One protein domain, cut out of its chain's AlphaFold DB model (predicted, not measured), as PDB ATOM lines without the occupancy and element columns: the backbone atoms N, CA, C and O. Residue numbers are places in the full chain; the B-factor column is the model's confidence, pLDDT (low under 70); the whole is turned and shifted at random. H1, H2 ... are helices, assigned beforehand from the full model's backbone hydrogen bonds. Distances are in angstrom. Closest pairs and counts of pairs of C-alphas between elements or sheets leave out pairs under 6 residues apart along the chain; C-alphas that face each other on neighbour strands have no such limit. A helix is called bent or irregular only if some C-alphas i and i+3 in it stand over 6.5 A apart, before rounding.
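AT A GLANCE: This is residues 27 to 81 of the 110 residues of an uncharacterized protein of Gluconobacter sp. DsW_058 (UniProt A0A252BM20). A long straight helix, H2, makes the longest part, and H1 packs slantwise on its first half; the shorter H3 lies across the pair at about a right angle, close to the first residue of each but set a little off from them. From the far end of H2 a long link, residues 60 to 72, folds back past the helices to reach H3, while the loop between H1 and H2 swings out on the side away from H3. The printed part has 55 residues with three named helices, in the order H1, H2, H3 along the chain, and no named strand; its class is all helix. It is compact, with a radius of gyration of the C-alphas of 10.8 A, and the C-alphas span 27 by 26 by 16 A along their three main axes.

HOW THE PARTS SIT: The longest helix by residues is H2, residues 45 to 59. H1, residues 27 to 35, touches H2, with 9 pairs of C-alphas within 8 A. The closest C-alphas of the two are those of Gln 33 and Ala 48, 5.2 A apart. Their lines stand at a steep tilt of 48 degrees, and they run opposite ways. Centre to centre H1 and H2 are 9.9 A apart. H3, residues 73 to 80, touches no helix but is near H1 and near H2. H3 and H1 are close but not clearly touching, with 1 pair of C-alphas within 8 A; the closest C-alphas are those of Ser 27 and Leu 75, 6.9 A apart. Their lines are about perpendicular, at 87 degrees, and their centres are 12.5 A apart. H3 and H2 are also close but not clearly touching, again with 1 pair of C-alphas within 8 A; the closest C-alphas are those of Phe 45 and Met 78, 8.0 A apart. These two lines are about perpendicular as well, at 85 degrees, and the centres are 15.1 A apart. In H1, H2 and H3 every backbone O i to N i+4 pair is within hydrogen-bond range.

IN THESE COORDINATES: H2, from Phe 45 to Ser 59, has 15 residues and measures 20.5 A from first to last C-alpha; it begins with C-alpha 45 at (-40.189, 47.360, 10.769) and ends with C-alpha 59 at (-38.994, 45.755, -9.636), with z falling while x and y end near where they began. H1, from Ser 27 to Leu 35, has 9 residues and measures 12.5 A; its first C-alpha, that of Ser 27, is at (-46.808, 49.049, 2.205). H3, from Ala 73 to Glu 80, has 8 residues and measures 10.5 A; its last C-alpha, that of Glu 80, is at (-41.403, 59.191, 9.400). No helix is bent or irregular.

THE WHOLE: The two C-alphas farthest apart are those of Asp 61 and Asn 81, at 29.0 A, while the first and last printed C-alphas, those of Ser 27 and Asn 81, are 15.6 A apart. The printed part runs from residue 27 to residue 81 of a full chain of 110 residues and has no cut. H1 to H2 is a short link with 9 residues between them. H2 to H3 is a long link of 13 residues, 60 to 72, with no named element; their C-alphas lie 7 to 18 A from the mean of all C-alphas. The mean pLDDT of the printed part is 88.3, with 90 for H1, 89 for H2 and 94 for H3. Residues 38 to 39, in the link from H1 to H2, are under 70.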
ATOM      1  N   SER A  27     -46.309  49.191   0.827       90.06
ATOM      2  CA  SER A  27     -46.808  49.049   2.205       90.06
ATOM      3  C   SER A  27     -47.294  47.636   2.512       90.06
ATOM      4  O   SER A  27     -46.982  47.111   3.581       90.06
ATOM      5  N   HIS A  28     -47.980  46.980   1.569       90.06
ATOM      6  CA  HIS A  28     -48.345  45.570   1.706       90.06
ATOM      7  C   HIS A  28     -47.093  44.715   1.867       90.06
ATOM      8  O   HIS A  28     -47.053  43.804   2.693       90.06
ATOM      9  N   CYS A  29     -46.055  45.060   1.107       88.69
ATOM     10  CA  CYS A  29     -44.766  44.417   1.203       88.69
ATOM     11  C   CYS A  29     -44.234  44.459   2.653       88.69
ATOM     12  O   CYS A  29     -43.953  43.432   3.277       88.69
ATOM     13  N   VAL A  30     -44.169  45.659   3.234       91.56
ATOM     14  CA  VAL A  30     -43.665  45.841   4.602       91.56
ATOM     15  C   VAL A  30     -44.557  45.124   5.618       91.56
ATOM     16  O   VAL A  30     -44.046  44.460   6.521       91.56
ATOM     17  N   ARG A  31     -45.881  45.193   5.441       92.06
ATOM     18  CA  ARG A  31     -46.863  44.538   6.312       92.06
ATOM     19  C   ARG A  31     -46.655  43.027   6.373       92.06
ATOM     20  O   ARG A  31     -46.642  42.464   7.463       92.06
ATOM     21  N   GLU A  32     -46.469  42.376   5.228       89.38
ATOM     22  CA  GLU A  32     -46.240  40.929   5.201       89.38
ATOM     23  C   GLU A  32     -44.922  40.551   5.860       89.38
ATOM     24  O   GLU A  32     -44.885  39.620   6.659       89.38
ATOM     25  N   GLN A  33     -43.851  41.310   5.637       91.00
ATOM     26  CA  GLN A  33     -42.578  41.011   6.301       91.00
ATOM     27  C   GLN A  33     -42.656  41.160   7.814       91.00
ATOM     28  O   GLN A  33     -42.017  40.400   8.537       91.00
ATOM     29  N   MET A  34     -43.472  42.092   8.299       91.50
ATOM     30  CA  MET A  34     -43.733  42.246   9.725       91.50
ATOM     31  C   MET A  34     -44.611  41.137  10.318       91.50
ATOM     32  O   MET A  34     -44.622  40.985  11.534       91.50
ATOM     33  N   LEU A  35     -45.356  40.380   9.508       88.38
ATOM     34  CA  LEU A  35     -46.275  39.338   9.983       88.38
ATOM     35  C   LEU A  35     -45.729  37.924   9.789       88.38
ATOM     36  O   LEU A  35     -45.847  37.090  10.681       88.38
ATOM     37  N   THR A  36     -45.165  37.644   8.620       83.56
ATOM     38  CA  THR A  36     -44.719  36.306   8.216       83.56
ATOM     39  C   THR A  36     -43.227  36.268   7.925       83.56
ATOM     40  O   THR A  36     -42.596  35.241   8.154       83.56
ATOM     41  N   GLY A  37     -42.643  37.378   7.470       76.19
ATOM     42  CA  GLY A  37     -41.232  37.457   7.098       76.19
ATOM     43  C   GLY A  37     -40.837  36.534   5.939       76.19
ATOM     44  O   GLY A  37     -41.584  35.665   5.496       76.19
ATOM     45  N   THR A  38     -39.609  36.678   5.445       68.50
ATOM     46  CA  THR A  38     -39.088  35.869   4.326       68.50
ATOM     47  C   THR A  38     -38.824  34.400   4.677       68.50
ATOM     48  O   THR A  38     -38.612  33.597   3.772       68.50
ATOM     49  N   GLN A  39     -38.830  34.038   5.964       68.56
ATOM     50  CA  GLN A  39     -38.528  32.686   6.463       68.56
ATOM     51  C   GLN A  39     -39.542  32.183   7.507       68.56
ATOM     52  O   GLN A  39     -39.227  31.293   8.293       68.56
ATOM     53  N   GLY A  40     -40.744  32.764   7.555       77.00
ATOM     54  CA  GLY A  40     -41.760  32.394   8.548       77.00
ATOM     55  C   GLY A  40     -41.575  33.047   9.923       77.00
ATOM     56  O   GLY A  40     -42.253  32.656  10.867       77.00
ATOM     57  N   ASN A  41     -40.678  34.034  10.041       83.69
ATOM     58  CA  ASN A  41     -40.462  34.808  11.260       83.69
ATOM     59  C   ASN A  41     -40.726  36.304  11.014       83.69
ATOM     60  O   ASN A  41     -40.068  36.875  10.143       83.69
ATOM     61  N   PRO A  42     -41.608  36.951  11.801       88.00
ATOM     62  CA  PRO A  42     -41.832  38.395  11.772       88.00
ATOM     63  C   PRO A  42     -40.535  39.205  11.800       88.00
ATOM     64  O   PRO A  42     -39.689  39.017  12.678       88.00
ATOM     65  N   LEU A  43     -40.393  40.146  10.869       89.94
ATOM     66  CA  LEU A  43     -39.280  41.088  10.853       89.94
ATOM     67  C   LEU A  43     -39.651  42.392  11.571       89.94
ATOM     68  O   LEU A  43     -40.769  42.890  11.414       89.94
ATOM     69  N   PRO A  44     -38.715  43.009  12.316       93.19
ATOM     70  CA  PRO A  44     -38.916  44.366  12.804       93.19
ATOM     71  C   PRO A  44     -39.069  45.326  11.619       93.19
ATOM     72  O   PRO A  44     -38.493  45.112  10.550       93.19
ATOM     73  N   PHE A  45     -39.819  46.409  11.822       93.75
ATOM     74  CA  PHE A  45     -40.189  47.360  10.769       93.75
ATOM     75  C   PHE A  45     -38.997  47.855   9.931       93.75
ATOM     76  O   PHE A  45     -39.064  47.842   8.705       93.75
ATOM     77  N   SER A  46     -37.881  48.224  10.566       93.62
ATOM     78  CA  SER A  46     -36.684  48.698   9.858       93.62
ATOM     79  C   SER A  46     -36.093  47.649   8.911       93.62
ATOM     80  O   SER A  46     -35.704  47.974   7.790       93.62
ATOM     81  N   HIS A  47     -36.075  46.379   9.320       92.56
ATOM     82  CA  HIS A  47     -35.592  45.282   8.485       92.56
ATOM     83  C   HIS A  47     -36.610  44.946   7.384       92.56
ATOM     84  O   HIS A  47     -36.231  44.774   6.227       92.56
ATOM     85  N   ALA A  48     -37.908  44.948   7.701       92.50
ATOM     86  CA  ALA A  48     -38.971  44.799   6.707       92.50
ATOM     87  C   ALA A  48     -38.860  45.857   5.591       92.50
ATOM     88  O   ALA A  48     -38.926  45.515   4.410       92.50
ATOM     89  N   MET A  49     -38.596  47.122   5.944       92.88
ATOM     90  CA  MET A  49     -38.338  48.190   4.973       92.88
ATOM     91  C   MET A  49     -37.107  47.923   4.102       92.88
ATOM     92  O   MET A  49     -37.153  48.181   2.904       92.88
ATOM     93  N   GLN A  50     -36.010  47.397   4.651       91.62
ATOM     94  CA  GLN A  50     -34.825  47.070   3.846       91.62
ATOM     95  C   GLN A  50     -35.106  45.953   2.839       91.62
ATOM     96  O   GLN A  50     -34.791  46.097   1.656       91.62
ATOM     97  N   VAL A  51     -35.744  44.867   3.284       90.00
ATOM     98  CA  VAL A  51     -36.116  43.744   2.412       90.00
ATOM     99  C   VAL A  51     -37.037  44.233   1.290       90.00
ATOM    100  O   VAL A  51     -36.804  43.936   0.116       90.00
ATOM    101  N   CYS A  52     -38.033  45.050   1.636       89.69
ATOM    102  CA  CYS A  52     -38.921  45.674   0.662       89.69
ATOM    103  C   CYS A  52     -38.206  46.645  -0.270       89.69
ATOM    104  O   CYS A  52     -38.511  46.661  -1.455       89.69
ATOM    105  N   GLY A  53     -37.236  47.417   0.221       89.75
ATOM    106  CA  GLY A  53     -36.431  48.337  -0.585       89.75
ATOM    107  C   GLY A  53     -35.618  47.612  -1.658       89.75
ATOM    108  O   GLY A  53     -35.563  48.052  -2.807       89.75
ATOM    109  N   VAL A  54     -35.050  46.451  -1.320       88.06
ATOM    110  CA  VAL A  54     -34.332  45.597  -2.280       88.06
ATOM    111  C   VAL A  54     -35.294  45.000  -3.312       88.06
ATOM    112  O   VAL A  54     -35.000  44.997  -4.510       88.06
ATOM    113  N   ALA A  55     -36.468  44.532  -2.880       84.19
ATOM    114  CA  ALA A  55     -37.493  44.034  -3.799       84.19
ATOM    115  C   ALA A  55     -37.994  45.143  -4.742       84.19
ATOM    116  O   ALA A  55     -38.115  44.940  -5.952       84.19
ATOM    117  N   ALA A  56     -38.194  46.340  -4.199       84.81
ATOM    118  CA  ALA A  56     -38.551  47.547  -4.917       84.81
ATOM    119  C   ALA A  56     -37.520  47.916  -5.987       84.81
ATOM    120  O   ALA A  56     -37.888  48.162  -7.138       84.81
ATOM    121  N   GLN A  57     -36.234  47.889  -5.641       86.56
ATOM    122  CA  GLN A  57     -35.141  48.094  -6.586       86.56
ATOM    123  C   GLN A  57     -35.176  47.058  -7.715       86.56
ATOM    124  O   GLN A  57     -35.086  47.421  -8.886       86.56
ATOM    125  N   LYS A  58     -35.376  45.775  -7.390       83.06
ATOM    126  CA  LYS A  58     -35.489  44.706  -8.396       83.06
ATOM    127  C   LYS A  58     -36.681  44.912  -9.338       83.06
ATOM    128  O   LYS A  58     -36.559  44.634 -10.524       83.06
ATOM    129  N   SER A  59     -37.807  45.420  -8.827       79.62
ATOM    130  CA  SER A  59     -38.994  45.755  -9.636       79.62
ATOM    131  C   SER A  59     -38.824  46.999 -10.518       79.62
ATOM    132  O   SER A  59     -39.630  47.226 -11.412       79.62
ATOM    133  N   ASN A  60     -37.793  47.806 -10.256       83.75
ATOM    134  CA  ASN A  60     -37.486  49.053 -10.951       83.75
ATOM    135  C   ASN A  60     -36.200  48.906 -11.781       83.75
ATOM    136  O   ASN A  60     -35.309  49.749 -11.709       83.75
ATOM    137  N   ASP A  61     -36.060  47.778 -12.482       83.81
ATOM    138  CA  ASP A  61     -34.908  47.451 -13.338       83.81
ATOM    139  C   ASP A  61     -33.543  47.540 -12.629       83.81
ATOM    140  O   ASP A  61     -32.513  47.845 -13.224       83.81
ATOM    141  N   GLY A  62     -33.522  47.279 -11.319       83.19
ATOM    142  CA  GLY A  62     -32.315  47.368 -10.499       83.19
ATOM    143  C   GLY A  62     -31.967  48.790 -10.046       83.19
ATOM    144  O   GLY A  62     -30.981  48.964  -9.325       83.19
ATOM    145  N   HIS A  63     -32.766  49.800 -10.396       84.50
ATOM    146  CA  HIS A  63     -32.557  51.174  -9.955       84.50
ATOM    147  C   HIS A  63     -33.158  51.418  -8.565       84.50
ATOM    148  O   HIS A  63     -34.328  51.093  -8.330       84.50
ATOM    149  N   PRO A  64     -32.395  52.020  -7.634       84.06
ATOM    150  CA  PRO A  64     -32.906  52.326  -6.307       84.06
ATOM    151  C   PRO A  64     -34.069  53.316  -6.409       84.06
ATOM    152  O   PRO A  64     -34.021  54.290  -7.163       84.06
ATOM    153  N   ARG A  65     -35.115  53.075  -5.621       87.56
ATOM    154  CA  ARG A  65     -36.253  53.982  -5.474       87.56
ATOM    155  C   ARG A  65     -36.746  53.966  -4.026       87.56
ATOM    156  O   ARG A  65     -36.638  52.928  -3.372       87.56
ATOM    157  N   PRO A  66     -37.282  55.086  -3.516       89.94
ATOM    158  CA  PRO A  66     -37.894  55.104  -2.195       89.94
ATOM    159  C   PRO A  66     -39.146  54.221  -2.166       89.94
ATOM    160  O   PRO A  66     -39.834  54.079  -3.182       89.94
ATOM    161  N   LEU A  67     -39.456  53.671  -0.992       90.62
ATOM    162  CA  LEU A  67     -40.712  52.957  -0.764       90.62
ATOM    163  C   LEU A  67     -41.894  53.931  -0.691       90.62
ATOM    164  O   LEU A  67     -41.819  54.956  -0.004       90.62
ATOM    165  N   ASP A  68     -42.995  53.604  -1.370       90.44
ATOM    166  CA  ASP A  68     -44.261  54.339  -1.263       90.44
ATOM    167  C   ASP A  68     -45.184  53.687  -0.225       90.44
ATOM    168  O   ASP A  68     -45.930  52.763  -0.535       90.44
ATOM    169  N   LEU A  69     -45.136  54.180   1.014       91.44
ATOM    170  CA  LEU A  69     -45.958  53.685   2.128       91.44
ATOM    171  C   LEU A  69     -47.237  54.507   2.343       91.44
ATOM    172  O   LEU A  69     -47.944  54.313   3.330       91.44
ATOM    173  N   ARG A  70     -47.537  55.456   1.447       89.69
ATOM    174  CA  ARG A  70     -48.594  56.460   1.658       89.69
ATOM    175  C   ARG A  70     -50.007  55.875   1.684       89.69
ATOM    176  O   ARG A  70     -50.929  56.571   2.101       89.69
ATOM    177  N   ASP A  71     -50.183  54.645   1.220       87.25
ATOM    178  CA  ASP A  71     -51.438  53.896   1.274       87.25
ATOM    179  C   ASP A  71     -51.702  53.238   2.643       87.25
ATOM    180  O   ASP A  71     -52.849  52.897   2.926       87.25
ATOM    181  N   ASP A  72     -50.702  53.146   3.531       90.69
ATOM    182  CA  ASP A  72     -50.867  52.739   4.934       90.69
ATOM    183  C   ASP A  72     -50.399  53.860   5.878       90.69
ATOM    184  O   ASP A  72     -49.210  54.084   6.107       90.69
ATOM    185  N   ALA A  73     -51.359  54.566   6.483       91.50
ATOM    186  CA  ALA A  73     -51.077  55.704   7.357       91.50
ATOM    187  C   ALA A  73     -50.243  55.349   8.602       91.50
ATOM    188  O   ALA A  73     -49.570  56.238   9.137       91.50
ATOM    189  N   THR A  74     -50.288  54.091   9.054       94.12
ATOM    190  CA  THR A  74     -49.531  53.607  10.218       94.12
ATOM    191  C   THR A  74     -48.082  53.375   9.825       94.12
ATOM    192  O   THR A  74     -47.182  53.928  10.455       94.12
ATOM    193  N   LEU A  75     -47.851  52.632   8.739       94.12
ATOM    194  CA  LEU A  75     -46.498  52.387   8.231       94.12
ATOM    195  C   LEU A  75     -45.832  53.688   7.775       94.12
ATOM    196  O   LEU A  75     -44.645  53.884   8.026       94.12
ATOM    197  N   GLN A  76     -46.598  54.616   7.199       94.62
ATOM    198  CA  GLN A  76     -46.113  55.957   6.882       94.62
ATOM    199  C   GLN A  76     -45.640  56.711   8.136       94.62
ATOM    200  O   GLN A  76     -44.584  57.336   8.106       94.62
ATOM    201  N   ALA A  77     -46.401  56.665   9.235       94.81
ATOM    202  CA  ALA A  77     -46.013  57.323  10.485       94.81
ATOM    203  C   ALA A  77     -44.776  56.668  11.125       94.81
ATOM    204  O   ALA A  77     -43.915  57.370  11.650       94.81
ATOM    205  N   MET A  78     -44.660  55.341  11.038       95.31
ATOM    206  CA  MET A  78     -43.470  54.615  11.490       95.31
ATOM    207  C   MET A  78     -42.240  54.964  10.644       95.31
ATOM    208  O   MET A  78     -41.169  55.180  11.197       95.31
ATOM    209  N   ALA A  79     -42.381  55.080   9.321       94.25
ATOM    210  CA  ALA A  79     -41.280  55.465   8.436       94.25
ATOM    211  C   ALA A  79     -40.767  56.884   8.721       94.25
ATOM    212  O   ALA A  79     -39.563  57.133   8.666       94.25
ATOM    213  N   GLU A  80     -41.687  57.797   9.043       94.44
ATOM    214  CA  GLU A  80     -41.403  59.191   9.400       94.44
ATOM    215  C   GLU A  80     -40.779  59.345  10.796       94.44
ATOM    216  O   GLU A  80     -40.229  60.405  11.093       94.44
ATOM    217  N   ASN A  81     -40.828  58.307  11.636       94.69
ATOM    218  CA  ASN A  81     -40.249  58.318  12.972       94.69
ATOM    219  C   ASN A  81     -38.879  57.594  12.991       94.69
ATOM    220  O   ASN A  81     -38.818  56.389  12.720       94.69
TER     221      ASN A  81